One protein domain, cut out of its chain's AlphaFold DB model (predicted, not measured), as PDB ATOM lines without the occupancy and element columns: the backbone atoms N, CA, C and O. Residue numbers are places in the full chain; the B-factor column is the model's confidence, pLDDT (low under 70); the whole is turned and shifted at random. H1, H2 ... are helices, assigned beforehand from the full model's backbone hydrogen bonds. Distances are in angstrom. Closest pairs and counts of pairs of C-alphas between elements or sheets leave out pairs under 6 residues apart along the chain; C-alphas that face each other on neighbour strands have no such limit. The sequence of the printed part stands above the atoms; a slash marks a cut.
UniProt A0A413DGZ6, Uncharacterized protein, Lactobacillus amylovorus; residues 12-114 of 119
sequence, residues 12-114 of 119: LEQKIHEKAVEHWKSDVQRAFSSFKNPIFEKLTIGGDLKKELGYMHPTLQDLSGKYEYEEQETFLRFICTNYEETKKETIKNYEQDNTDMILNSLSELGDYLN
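AT A GLANCE: This is residues 12 to 114 of the 119 residues of an uncharacterized protein of Lactobacillus amylovorus (UniProt A0A413DGZ6). Two long helices, H4 and H1, cross steeply; H3 packs between their spread ends, with H2 and long loops forming a loose head there. Residues 103 to 114 of H4 stick out as an arm. The printed 103 residues hold four named helices, H1 to H4, and no named strand: all helix, only just loose, close to extended, radius of gyration of the C-alphas 18.7 A, spans 65 by 25 by 18 A.

HOW THE PARTS SIT: Start at H4, residues 83 to 114: it touches H1, residues 12 to 33, at a steep tilt of 55 degrees, closest at C-alphas Tyr 94 and Ala 20, 5.1 A. The hub H3, residues 69 to 79, touches H1 at C-alphas Tyr 69 and Gln 29, 6.6 A, and H4 only at the corner. H2, residues 48 to 53, makes a hairpin with H3. In all four helices every O i to N i+4 pair is within hydrogen-bond range.

IN THESE COORDINATES: Find C-alpha 12 at (318.485, 178.799, 280.047), where H1 begins its 31.4 A; H4 runs 46.3 A to C-alpha 114 at (313.254, 154.484, 280.204).

THE WHOLE: The printed part has no cut. H1 to H2 and H2 to H3 are long links. Residues 48 to 57 and 64 to 67 have pLDDT under 70.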
ATOM      1  N   LEU A  12     319.622 179.345 280.778       84.50
ATOM      2  CA  LEU A  12     318.485 178.799 280.047       84.50
ATOM      3  C   LEU A  12     317.332 179.808 279.945       84.50
ATOM      4  O   LEU A  12     316.830 180.044 278.851       84.50
ATOM      5  N   GLU A  13     316.957 180.453 281.051       87.38
ATOM      6  CA  GLU A  13     315.923 181.499 281.062       87.38
ATOM      7  C   GLU A  13     316.309 182.698 280.188       87.38
ATOM      8  O   GLU A  13     315.455 183.284 279.523       87.38
ATOM      9  N   GLN A  14     317.596 183.057 280.152       89.44
ATOM     10  CA  GLN A  14     318.091 184.103 279.263       89.44
ATOM     11  C   GLN A  14     317.934 183.700 277.793       89.44
ATOM     12  O   GLN A  14     317.448 184.496 276.994       89.44
ATOM     13  N   LYS A  15     318.290 182.463 277.431       91.19
ATOM     14  CA  LYS A  15     318.147 181.972 276.052       91.19
ATOM     15  C   LYS A  15     316.689 181.854 275.615       91.19
ATOM     16  O   LYS A  15     316.371 182.205 274.481       91.19
ATOM     17  N   ILE A  16     315.807 181.414 276.511       92.06
ATOM     18  CA  ILE A  16     314.357 181.385 276.274       92.06
ATOM     19  C   ILE A  16     313.837 182.805 276.016       92.06
ATOM     20  O   ILE A  16     313.106 183.021 275.050       92.06
ATOM     21  N   HIS A  17     314.266 183.776 276.828       94.62
ATOM     22  CA  HIS A  17     313.896 185.177 276.651       94.62
ATOM     23  C   HIS A  17     314.396 185.756 275.322       94.62
ATOM     24  O   HIS A  17     313.620 186.366 274.593       94.62
ATOM     25  N   GLU A  18     315.672 185.550 274.981       93.56
ATOM     26  CA  GLU A  18     316.259 186.010 273.712       93.56
ATOM     27  C   GLU A  18     315.454 185.483 272.514       93.56
ATOM     28  O   GLU A  18     315.064 186.261 271.642       93.56
ATOM     29  N   LYS A  19     315.100 184.193 272.527       93.69
ATOM     30  CA  LYS A  19     314.290 183.578 271.469       93.69
ATOM     31  C   LYS A  19     312.858 184.121 271.418       93.69
ATOM     32  O   LYS A  19     312.322 184.344 270.336       93.69
ATOM     33  N   ALA A  20     312.238 184.370 272.571       95.38
ATOM     34  CA  ALA A  20     310.917 184.997 272.645       95.38
ATOM     35  C   ALA A  20     310.926 186.425 272.064       95.38
ATOM     36  O   ALA A  20     310.012 186.810 271.333       95.38
ATOM     37  N   VAL A  21     311.986 187.198 272.325       94.81
ATOM     38  CA  VAL A  21     312.181 188.526 271.725       94.81
ATOM     39  C   VAL A  21     312.367 188.426 270.208       94.81
ATOM     40  O   VAL A  21     311.788 189.228 269.477       94.81
ATOM     41  N   GLU A  22     313.133 187.452 269.711       95.50
ATOM     42  CA  GLU A  22     313.295 187.219 268.267       95.50
ATOM     43  C   GLU A  22     311.973 186.857 267.576       95.50
ATOM     44  O   GLU A  22     311.688 187.380 266.497       95.50
ATOM     45  N   HIS A  23     311.132 186.028 268.207       95.00
ATOM     46  CA  HIS A  23     309.789 185.720 267.702       95.00
ATOM     47  C   HIS A  23     308.934 186.986 267.576       95.00
ATOM     48  O   HIS A  23     308.395 187.252 266.502       95.00
ATOM     49  N   TRP A  24     308.894 187.817 268.623       95.25
ATOM     50  CA  TRP A  24     308.196 189.104 268.577       95.25
ATOM     51  C   TRP A  24     308.686 189.990 267.423       95.25
ATOM     52  O   TRP A  24     307.879 190.509 266.651       95.25
ATOM     53  N   LYS A  25     310.011 190.135 267.265       93.69
ATOM     54  CA  LYS A  25     310.600 190.911 266.159       93.69
ATOM     55  C   LYS A  25     310.149 190.386 264.796       93.69
ATOM     56  O   LYS A  25     309.764 191.173 263.933       93.69
ATOM     57  N   SER A  26     310.157 189.065 264.622       91.69
ATOM     58  CA  SER A  26     309.709 188.416 263.388       91.69
ATOM     59  C   SER A  26     308.231 188.683 263.096       91.69
ATOM     60  O   SER A  26     307.875 188.950 261.948       91.69
ATOM     61  N   ASP A  27     307.364 188.644 264.110       91.81
ATOM     62  CA  ASP A  27     305.935 188.918 263.933       91.81
ATOM     63  C   ASP A  27     305.671 190.371 263.538       91.81
ATOM     64  O   ASP A  27     304.887 190.612 262.617       91.81
ATOM     65  N   VAL A  28     306.370 191.329 264.159       89.56
ATOM     66  CA  VAL A  28     306.304 192.747 263.770       89.56
ATOM     67  C   VAL A  28     306.694 192.901 262.298       89.56
ATOM     68  O   VAL A  28     305.902 193.401 261.496       89.56
ATOM     69  N   GLN A  29     307.855 192.378 261.899       88.25
ATOM     70  CA  GLN A  29     308.323 192.458 260.512       88.25
ATOM     71  C   GLN A  29     307.364 191.781 259.519       88.25
ATOM     72  O   GLN A  29     307.158 192.272 258.402       88.25
ATOM     73  N   ARG A  30     306.737 190.666 259.911       87.44
ATOM     74  CA  ARG A  30     305.743 189.954 259.095       87.44
ATOM     75  C   ARG A  30     304.456 190.757 258.927       87.44
ATOM     76  O   ARG A  30     303.919 190.808 257.816       87.44
ATOM     77  N   ALA A  31     303.981 191.400 259.993       84.44
ATOM     78  CA  ALA A  31     302.819 192.279 259.939       84.44
ATOM     79  C   ALA A  31     303.063 193.407 258.931       84.44
ATOM     80  O   ALA A  31     302.285 193.566 257.991       84.44
ATOM     81  N   PHE A  32     304.201 194.095 259.033       82.31
ATOM     82  CA  PHE A  32     304.593 195.152 258.097       82.31
ATOM     83  C   PHE A  32     304.819 194.650 256.667       82.31
ATOM     84  O   PHE A  32     304.400 195.294 255.708       82.31
ATOM     85  N   SER A  33     305.382 193.458 256.478       79.12
ATOM     86  CA  SER A  33     305.511 192.854 255.141       79.12
ATOM     87  C   SER A  33     304.156 192.593 254.471       79.12
ATOM     88  O   SER A  33     304.062 192.590 253.241       79.12
ATOM     89  N   SER A  34     303.102 192.413 255.270       75.31
ATOM     90  CA  SER A  34     301.730 192.185 254.803       75.31
ATOM     91  C   SER A  34     300.994 193.482 254.432       75.31
ATOM     92  O   SER A  34     299.951 193.423 253.787       75.31
ATOM     93  N   PHE A  35     301.548 194.658 254.759       71.62
ATOM     94  CA  PHE A  35     300.959 195.972 254.462       71.62
ATOM     95  C   PHE A  35     301.038 196.387 252.981       71.62
ATOM     96  O   PHE A  35     300.735 197.529 252.658       71.62
ATOM     97  N   LYS A  36     301.411 195.511 252.041       71.00
ATOM     98  CA  LYS A  36     301.516 195.900 250.624       71.00
ATOM     99  C   LYS A  36     300.143 196.264 250.048       71.00
ATOM    100  O   LYS A  36     299.320 195.389 249.787       71.00
ATOM    101  N   ASN A  37     299.910 197.555 249.816       75.94
ATOM    102  CA  ASN A  37     298.671 198.062 249.233       75.94
ATOM    103  C   ASN A  37     298.955 199.266 248.311       75.94
ATOM    104  O   ASN A  37     299.595 200.220 248.751       75.94
ATOM    105  N   PRO A  38     298.414 199.300 247.075       77.75
ATOM    106  CA  PRO A  38     298.625 200.414 246.142       77.75
ATOM    107  C   PRO A  38     298.192 201.799 246.656       77.75
ATOM    108  O   PRO A  38     298.665 202.822 246.164       77.75
ATOM    109  N   ILE A  39     297.271 201.871 247.623       78.75
ATOM    110  CA  ILE A  39     296.881 203.140 248.255       78.75
ATOM    111  C   ILE A  39     298.003 203.648 249.173       78.75
ATOM    112  O   ILE A  39     298.239 204.853 249.245       78.75
ATOM    113  N   PHE A  40     298.738 202.753 249.836       80.50
ATOM    114  CA  PHE A  40     299.793 203.112 250.789       80.50
ATOM    115  C   PHE A  40     301.052 203.666 250.115       80.50
ATOM    116  O   PHE A  40     301.784 204.423 250.746       80.50
ATOM    117  N   GLU A  41     301.243 203.406 248.820       76.06
ATOM    118  CA  GLU A  41     302.255 204.079 247.989       76.06
ATOM    119  C   GLU A  41     301.973 205.575 247.805       76.06
ATOM    120  O   GLU A  41     302.876 206.358 247.521       76.06
ATOM    121  N   LYS A  42     300.707 205.981 247.945       79.75
ATOM    122  CA  LYS A  42     300.254 207.357 247.706       79.75
ATOM    123  C   LYS A  42     300.015 208.130 249.000       79.75
ATOM    124  O   LYS A  42     299.979 209.358 248.975       79.75
ATOM    125  N   LEU A  43     299.833 207.430 250.119       77.94
ATOM    126  CA  LEU A  43     299.630 208.039 251.429       77.94
ATOM    127  C   LEU A  43     300.979 208.352 252.081       77.94
ATOM    128  O   LEU A  43     301.700 207.458 252.518       77.94
ATOM    129  N   THR A  44     301.307 209.639 252.165       76.12
ATOM    130  CA  THR A  44     302.497 210.129 252.870       76.12
ATOM    131  C   THR A  44     302.263 210.180 254.375       76.12
ATOM    132  O   THR A  44     301.236 210.695 254.823       76.12
ATOM    133  N   ILE A  45     303.240 209.726 255.154       76.88
ATOM    134  CA  ILE A  45     303.247 209.838 256.611       76.88
ATOM    135  C   ILE A  45     303.344 211.322 256.992       76.88
ATOM    136  O   ILE A  45     304.264 212.037 256.585       76.88
ATOM    137  N   GLY A  46     302.358 211.792 257.756       72.31
ATOM    138  CA  GLY A  46     302.311 213.140 258.317       72.31
ATOM    139  C   GLY A  46     302.685 213.174 259.801       72.31
ATOM    140  O   GLY A  46     302.902 212.140 260.426       72.31
ATOM    141  N   GLY A  47     302.715 214.378 260.376       70.81
ATOM    142  CA  GLY A  47     302.893 214.576 261.820       70.81
ATOM    143  C   GLY A  47     304.327 214.389 262.325       70.81
ATOM    144  O   GLY A  47     305.286 214.455 261.557       70.81
ATOM    145  N   ASP A  48     304.468 214.196 263.638       68.75
ATOM    146  CA  ASP A  48     305.773 214.097 264.310       68.75
ATOM    147  C   ASP A  48     306.544 212.826 263.941       68.75
ATOM    148  O   ASP A  48     307.767 212.862 263.840       68.75
ATOM    149  N   LEU A  49     305.839 211.758 263.570       67.38
ATOM    150  CA  LEU A  49     306.429 210.539 263.022       67.38
ATOM    151  C   LEU A  49     307.272 210.810 261.758       67.38
ATOM    152  O   LEU A  49     308.319 210.202 261.556       67.38
ATOM    153  N   LYS A  50     306.881 211.788 260.923       68.25
ATOM    154  CA  LYS A  50     307.700 212.225 259.778       68.25
ATOM    155  C   LYS A  50     309.052 212.795 260.226       68.25
ATOM    156  O   LYS A  50     310.044 212.628 259.519       68.25
ATOM    157  N   LYS A  51     309.091 213.486 261.372       68.00
ATOM    158  CA  LYS A  51     310.319 214.073 261.931       68.00
ATOM    159  C   LYS A  51     311.227 212.994 262.513       68.00
ATOM    160  O   LYS A  51     312.430 213.069 262.301       68.00
ATOM    161  N   GLU A  52     310.654 212.001 263.189       67.00
ATOM    162  CA  GLU A  52     311.406 210.880 263.769       67.00
ATOM    163  C   GLU A  52     312.042 209.990 262.699       67.00
ATOM    164  O   GLU A  52     313.183 209.567 262.853       67.00
ATOM    165  N   LEU A  53     311.352 209.777 261.574       66.69
ATOM    166  CA  LEU A  53     311.881 208.979 260.466       66.69
ATOM    167  C   LEU A  53     312.965 209.711 259.650       66.69
ATOM    168  O   LEU A  53     313.695 209.071 258.908       66.69
ATOM    169  N   GLY A  54     313.084 211.041 259.735       65.38
ATOM    170  CA  GLY A  54     314.163 211.798 259.076       65.38
ATOM    171  C   GLY A  54     314.098 211.896 257.538       65.38
ATOM    172  O   GLY A  54     315.017 212.436 256.924       65.38
ATOM    173  N   TYR A  55     313.024 211.425 256.893       60.69
ATOM    174  CA  TYR A  55     312.876 211.428 255.428       60.69
ATOM    175  C   TYR A  55     312.018 212.591 254.901       60.69
ATOM    176  O   TYR A  55     311.073 213.060 255.539       60.69
ATOM    177  N   MET A  56     312.301 213.028 253.665       59.81
ATOM    178  CA  MET A  56     311.609 214.157 253.024       59.81
ATOM    179  C   MET A  56     310.115 213.866 252.754       59.81
ATOM    180  O   MET A  56     309.278 214.749 252.968       59.81
ATOM    181  N   HIS A  57     309.767 212.629 252.359       66.56
ATOM    182  CA  HIS A  57     308.394 212.181 252.053       66.56
ATOM    183  C   HIS A  57     308.182 210.666 252.293       66.56
ATOM    184  O   HIS A  57     307.942 209.935 251.334       66.56
ATOM    185  N   PRO A  58     308.277 210.168 253.538       73.50
ATOM    186  CA  PRO A  58     308.021 208.757 253.822       73.50
ATOM    187  C   PRO A  58     306.557 208.397 253.519       73.50
ATOM    188  O   PRO A  58     305.648 209.155 253.872       73.50
ATOM    189  N   THR A  59     306.314 207.269 252.851       76.81
ATOM    190  CA  THR A  59     304.967 206.751 252.548       76.81
ATOM    191  C   THR A  59     304.604 205.572 253.441       76.81
ATOM    192  O   THR A  59     305.477 204.913 254.004       76.81
ATOM    193  N   LEU A  60     303.309 205.269 253.570       74.88
ATOM    194  CA  LEU A  60     302.867 204.077 254.303       74.88
ATOM    195  C   LEU A  60     303.373 202.778 253.655       74.88
ATOM    196  O   LEU A  60     303.545 201.787 254.354       74.88
ATOM    197  N   GLN A  61     303.653 202.770 252.347       76.69
ATOM    198  CA  GLN A  61     304.259 201.613 251.685       76.69
ATOM    199  C   GLN A  61     305.704 201.382 252.140       76.69
ATOM    200  O   GLN A  61     306.141 200.233 252.176       76.69
ATOM    201  N   ASP A  62     306.446 202.428 252.506       72.94
ATOM    202  CA  ASP A  62     307.829 202.269 252.964       72.94
ATOM    203  C   ASP A  62     307.887 201.469 254.279       72.94
ATOM    204  O   ASP A  62     308.815 200.686 254.477       72.94
ATOM    205  N   LEU A  63     306.829 201.544 255.104       70.25
ATOM    206  CA  LEU A  63     306.618 200.685 256.281       70.25
ATOM    207  C   LEU A  63     306.603 199.193 255.930       70.25
ATOM    208  O   LEU A  63     306.998 198.374 256.751       70.25
ATOM    209  N   SER A  64     306.237 198.824 254.701       69.06
ATOM    210  CA  SER A  64     306.297 197.438 254.238       69.06
ATOM    211  C   SER A  64     307.689 197.061 253.715       69.06
ATOM    212  O   SER A  64     307.983 197.087 252.519       69.06
ATOM    213  N   GLY A  65     308.567 196.678 254.641       64.81
ATOM    214  CA  GLY A  65     309.814 195.973 254.333       64.81
ATOM    215  C   GLY A  65     310.988 196.824 253.841       64.81
ATOM    216  O   GLY A  65     311.985 196.239 253.427       64.81
ATOM    217  N   LYS A  66     310.904 198.165 253.872       67.38
ATOM    218  CA  LYS A  66     312.084 199.034 253.685       67.38
ATOM    219  C   LYS A  66     312.667 199.581 254.988       67.38
ATOM    220  O   LYS A  66     313.828 199.963 254.986       67.38
ATOM    221  N   TYR A  67     311.873 199.653 256.054       69.06
ATOM    222  CA  TYR A  67     312.347 200.093 257.366       69.06
ATOM    223  C   TYR A  67     312.878 198.932 258.197       69.06
ATOM    224  O   TYR A  67     312.335 197.823 258.117       69.06
ATOM    225  N   GLU A  68     313.883 199.217 259.021       79.50
ATOM    226  CA  GLU A  68     314.382 198.291 260.024       79.50
ATOM    227  C   GLU A  68     313.334 198.098 261.131       79.50
ATOM    228  O   GLU A  68     312.288 198.760 261.203       79.50
ATOM    229  N   TYR A  69     313.584 197.113 261.988       82.56
ATOM    230  CA  TYR A  69     312.673 196.782 263.079       82.56
ATOM    231  C   TYR A  69     312.453 197.983 264.024       82.56
ATOM    232  O   TYR A  69     311.349 198.170 264.536       82.56
ATOM    233  N   GLU A  70     313.466 198.825 264.226       82.19
ATOM    234  CA  GLU A  70     313.415 199.980 265.122       82.19
ATOM    235  C   GLU A  70     312.419 201.056 264.655       82.19
ATOM    236  O   GLU A  70     311.658 201.584 265.476       82.19
ATOM    237  N   GLU A  71     312.355 201.375 263.357       77.94
ATOM    238  CA  GLU A  71     311.373 202.351 262.870       77.94
ATOM    239  C   GLU A  71     309.956 201.765 262.826       77.94
ATOM    240  O   GLU A  71     308.985 202.473 263.105       77.94
ATOM    241  N   GLN A  72     309.824 200.465 262.548       83.88
ATOM    242  CA  GLN A  72     308.549 199.743 262.639       83.88
ATOM    243  C   GLN A  72     308.003 199.741 264.077       83.88
ATOM    244  O   GLN A  72     306.817 199.992 264.305       83.88
ATOM    245  N   GLU A  73     308.874 199.514 265.062       86.19
ATOM    246  CA  GLU A  73     308.538 199.607 266.483       86.19
ATOM    247  C   GLU A  73     308.147 201.042 266.870       86.19
ATOM    248  O   GLU A  73     307.144 201.236 267.559       86.19
ATOM    249  N   THR A  74     308.880 202.050 266.394       82.94
ATOM    250  CA  THR A  74     308.563 203.468 266.644       82.94
ATOM    251  C   THR A  74     307.182 203.833 266.097       82.94
ATOM    252  O   THR A  74     306.371 204.438 266.800       82.94
ATOM    253  N   PHE A  75     306.865 203.378 264.882       80.69
ATOM    254  CA  PHE A  75     305.542 203.544 264.289       80.69
ATOM    255  C   PHE A  75     304.444 202.950 265.176       80.69
ATOM    256  O   PHE A  75     303.492 203.649 265.524       80.69
ATOM    257  N   LEU A  76     304.585 201.682 265.578       85.69
ATOM    258  CA  LEU A  76     303.588 201.004 266.408       85.69
ATOM    259  C   LEU A  76     303.424 201.674 267.776       85.69
ATOM    260  O   LEU A  76     302.293 201.843 268.221       85.69
ATOM    261  N   ARG A  77     304.514 202.114 268.415       85.69
ATOM    262  CA  ARG A  77     304.465 202.889 269.669       85.69
ATOM    263  C   ARG A  77     303.676 204.186 269.516       85.69
ATOM    264  O   ARG A  77     302.968 204.577 270.439       85.69
ATOM    265  N   PHE A  78     303.798 204.847 268.367       82.50
ATOM    266  CA  PHE A  78     303.114 206.108 268.102       82.50
ATOM    267  C   PHE A  78     301.606 205.921 267.881       82.50
ATOM    268  O   PHE A  78     300.809 206.720 268.369       82.50
ATOM    269  N   ILE A  79     301.203 204.874 267.152       81.81
ATOM    270  CA  ILE A  79     299.792 204.667 266.782       81.81
ATOM    271  C   ILE A  79     299.005 203.788 267.766       81.81
ATOM    272  O   ILE A  79     297.783 203.914 267.841       81.81
ATOM    273  N   CYS A  80     299.673 202.912 268.522       83.88
ATOM    274  CA  CYS A  80     299.042 201.964 269.438       83.88
ATOM    275  C   CYS A  80     299.329 202.348 270.892       83.88
ATOM    276  O   CYS A  80     300.429 202.151 271.408       83.88
ATOM    277  N   THR A  81     298.304 202.816 271.604       88.50
ATOM    278  CA  THR A  81     298.425 203.257 273.006       88.50
ATOM    279  C   THR A  81     298.775 202.134 273.987       88.50
ATOM    280  O   THR A  81     299.259 202.407 275.079       88.50
ATOM    281  N   ASN A  82     298.527 200.876 273.618       92.06
ATOM    282  CA  ASN A  82     298.779 199.680 274.429       92.06
ATOM    283  C   ASN A  82     300.002 198.871 273.952       92.06
ATOM    284  O   ASN A  82     300.137 197.697 274.306       92.06
ATOM    285  N   TYR A  83     300.879 199.462 273.132       91.19
ATOM    286  CA  TYR A  83     301.992 198.744 272.506       91.19
ATOM    287  C   TYR A  83     302.917 198.055 273.524       91.19
ATOM    288  O   TYR A  83     303.185 196.863 273.395       91.19
ATOM    289  N   GLU A  84     303.372 198.773 274.558       92.44
ATOM    290  CA  GLU A  84     304.310 198.220 275.551       92.44
ATOM    291  C   GLU A  84     303.713 197.057 276.346       92.44
ATOM    292  O   GLU A  84     304.384 196.055 276.598       92.44
ATOM    293  N   GLU A  85     302.440 197.178 276.728       94.75
ATOM    294  CA  GLU A  85     301.725 196.130 277.452       94.75
ATOM    295  C   GLU A  85     301.567 194.885 276.576       94.75
ATOM    296  O   GLU A  85     301.946 193.789 276.992       94.75
ATOM    297  N   THR A  86     301.143 195.077 275.324       94.81
ATOM    298  CA  THR A  86     300.981 193.996 274.341       94.81
ATOM    299  C   THR A  86     302.307 193.287 274.066       94.81
ATOM    300  O   THR A  86     302.368 192.057 274.078       94.81
ATOM    301  N   LYS A  87     303.394 194.045 273.858       95.88
ATOM    302  CA  LYS A  87     304.741 193.497 273.640       95.88
ATOM    303  C   LYS A  87     305.181 192.642 274.825       95.88
ATOM    304  O   LYS A  87     305.646 191.519 274.640       95.88
ATOM    305  N   LYS A  88     305.022 193.158 276.047       95.50
ATOM    306  CA  LYS A  88     305.410 192.457 277.276       95.50
ATOM    307  C   LYS A  88     304.618 191.164 277.473       95.50
ATOM    308  O   LYS A  88     305.215 190.138 277.792       95.50
ATOM    309  N   GLU A  89     303.301 191.213 277.301       96.94
ATOM    310  CA  GLU A  89     302.429 190.043 277.447       96.94
ATOM    311  C   GLU A  89     302.734 188.980 276.387       96.94
ATOM    312  O   GLU A  89     302.914 187.811 276.718       96.94
ATOM    313  N   THR A  90     302.898 189.391 275.130       95.69
ATOM    314  CA  THR A  90     303.189 188.468 274.025       95.69
ATOM    315  C   THR A  90     304.545 187.783 274.204       95.69
ATOM    316  O   THR A  90     304.640 186.568 274.055       95.69
ATOM    317  N   ILE A  91     305.587 188.528 274.598       96.06
ATOM    318  CA  ILE A  91     306.902 187.939 274.901       96.06
ATOM    319  C   ILE A  91     306.790 186.923 276.040       96.06
ATOM    320  O   ILE A  91     307.379 185.852 275.944       96.06
ATOM    321  N   LYS A  92     306.016 187.219 277.091       95.38
ATOM    322  CA  LYS A  92     305.803 186.280 278.201       95.38
ATOM    323  C   LYS A  92     305.126 184.987 277.731       95.38
ATOM    324  O   LYS A  92     305.520 183.908 278.165       95.38
ATOM    325  N   ASN A  93     304.149 185.086 276.832       96.44
ATOM    326  CA  ASN A  93     303.500 183.912 276.249       96.44
ATOM    327  C   ASN A  93     304.504 183.084 275.429       96.44
ATOM    328  O   ASN A  93     304.594 181.878 275.621       96.44
ATOM    329  N   TYR A  94     305.355 183.726 274.623       96.50
ATOM    330  CA  TYR A  94     306.422 183.029 273.894       96.50
ATOM    331  C   TYR A  94     307.479 182.399 274.805       96.50
ATOM    332  O   TYR A  94     308.007 181.335 274.485       96.50
ATOM    333  N   GLU A  95     307.811 183.025 275.937       94.94
ATOM    334  CA  GLU A  95     308.678 182.409 276.949       94.94
ATOM    335  C   GLU A  95     308.046 181.122 277.501       94.94
ATOM    336  O   GLU A  95     308.744 180.114 277.642       94.94
ATOM    337  N   GLN A  96     306.738 181.140 277.771       94.38
ATOM    338  CA  GLN A  96     306.001 179.969 278.236       94.38
ATOM    339  C   GLN A  96     305.960 178.868 277.167       94.38
ATOM    340  O   GLN A  96     306.389 177.754 277.452       94.38
ATOM    341  N   ASP A  97     305.582 179.192 275.929       93.44
ATOM    342  CA  ASP A  97     305.533 178.232 274.815       93.44
ATOM    343  C   ASP A  97     306.896 177.560 274.575       93.44
ATOM    344  O   ASP A  97     306.998 176.345 274.391       93.44
ATOM    345  N   ASN A  98     307.977 178.346 274.611       91.06
ATOM    346  CA  ASN A  98     309.337 177.829 274.469       91.06
ATOM    347  C   ASN A  98     309.725 176.913 275.638       91.06
ATOM    348  O   ASN A  98     310.398 175.902 275.426       91.06
ATOM    349  N   THR A  99     309.322 177.261 276.862       91.94
ATOM    350  CA  THR A  99     309.570 176.440 278.056       91.94
ATOM    351  C   THR A  99     308.829 175.112 277.955       91.94
ATOM    352  O   THR A  99     309.442 174.058 278.127       91.94
ATOM    353  N   ASP A 100     307.548 175.148 277.594       91.81
ATOM    354  CA  ASP A 100     306.707 173.963 277.435       91.81
ATOM    355  C   ASP A 100     307.256 173.039 276.336       91.81
ATOM    356  O   ASP A 100     307.346 171.827 276.526       91.81
ATOM    357  N   MET A 101     307.737 173.598 275.219       89.19
ATOM    358  CA  MET A 101     308.394 172.828 274.156       89.19
ATOM    359  C   MET A 101     309.658 172.105 274.650       89.19
ATOM    360  O   MET A 101     309.881 170.938 274.306       89.19
ATOM    361  N   ILE A 102     310.487 172.773 275.459       89.88
ATOM    362  CA  ILE A 102     311.693 172.168 276.047       89.88
ATOM    363  C   ILE A 102     311.303 171.042 277.010       89.88
ATOM    364  O   ILE A 102     311.876 169.955 276.935       89.88
ATOM    365  N   LEU A 103     310.322 171.274 277.886       90.69
ATOM    366  CA  LEU A 103     309.851 170.274 278.848       90.69
ATOM    367  C   LEU A 103     309.252 169.045 278.157       90.69
ATOM    368  O   LEU A 103     309.553 167.919 278.559       90.69
ATOM    369  N   ASN A 104     308.473 169.240 277.093       90.62
ATOM    370  CA  ASN A 104     307.934 168.143 276.288       90.62
ATOM    371  C   ASN A 104     309.060 167.336 275.631       90.62
ATOM    372  O   ASN A 104     309.088 166.118 275.763       90.62
ATOM    373  N   SER A 105     310.049 168.009 275.035       88.81
ATOM    374  CA  SER A 105     311.202 167.339 274.411       88.81
ATOM    375  C   SER A 105     312.022 166.522 275.422       88.81
ATOM    376  O   SER A 105     312.495 165.429 275.117       88.81
ATOM    377  N   LEU A 106     312.198 167.043 276.642       89.00
ATOM    378  CA  LEU A 106     312.878 166.326 277.724       89.00
ATOM    379  C   LEU A 106     312.062 165.129 278.221       89.00
ATOM    380  O   LEU A 106     312.647 164.092 278.534       89.00
ATOM    381  N   SER A 107     310.738 165.266 278.277       84.81
ATOM    382  CA  SER A 107     309.833 164.180 278.667       84.81
ATOM    383  C   SER A 107     309.870 163.046 277.643       84.81
ATOM    384  O   SER A 107     310.096 161.905 278.024       84.81
ATOM    385  N   GLU A 108     309.785 163.361 276.347       89.88
ATOM    386  CA  GLU A 108     309.897 162.384 275.251       89.88
ATOM    387  C   GLU A 108     311.247 161.651 275.256       89.88
ATOM    388  O   GLU A 108     311.307 160.436 275.055       89.88
ATOM    389  N   LEU A 109     312.345 162.365 275.524       89.56
ATOM    390  CA  LEU A 109     313.663 161.747 275.670       89.56
ATOM    391  C   LEU A 109     313.726 160.828 276.900       89.56
ATOM    392  O   LEU A 109     314.329 159.757 276.843       89.56
ATOM    393  N   GLY A 110     313.114 161.248 278.009       86.06
ATOM    394  CA  GLY A 110     312.994 160.444 279.221       86.06
ATOM    395  C   GLY A 110     312.199 159.163 278.982       86.06
ATOM    396  O   GLY A 110     312.630 158.100 279.426       86.06
ATOM    397  N   ASP A 111     311.097 159.252 278.241       87.44
ATOM    398  CA  ASP A 111     310.295 158.100 277.835       87.44
ATOM    399  C   ASP A 111     311.115 157.154 276.956       87.44
ATOM    400  O   ASP A 111     311.175 155.966 277.249       87.44
ATOM    401  N   TYR A 112     311.828 157.672 275.949       81.69
ATOM    402  CA  TYR A 112     312.694 156.866 275.080       81.69
ATOM    403  C   TYR A 112     313.792 156.116 275.851       81.69
ATOM    404  O   TYR A 112     314.062 154.950 275.570       81.69
ATOM    405  N   LEU A 113     314.443 156.773 276.816       87.12
ATOM    406  CA  LEU A 113     315.535 156.173 277.593       87.12
ATOM    407  C   LEU A 113     315.048 155.162 278.638       87.12
ATOM    408  O   LEU A 113     315.787 154.235 278.957       87.12
ATOM    409  N   ASN A 114     313.844 155.354 279.183       81.56
ATOM    410  CA  ASN A 114     313.254 154.484 280.204       81.56
ATOM    411  C   ASN A 114     312.253 153.476 279.626       81.56
ATOM    412  O   ASN A 114     311.568 152.791 280.394       81.56
TER     413      ASN A 114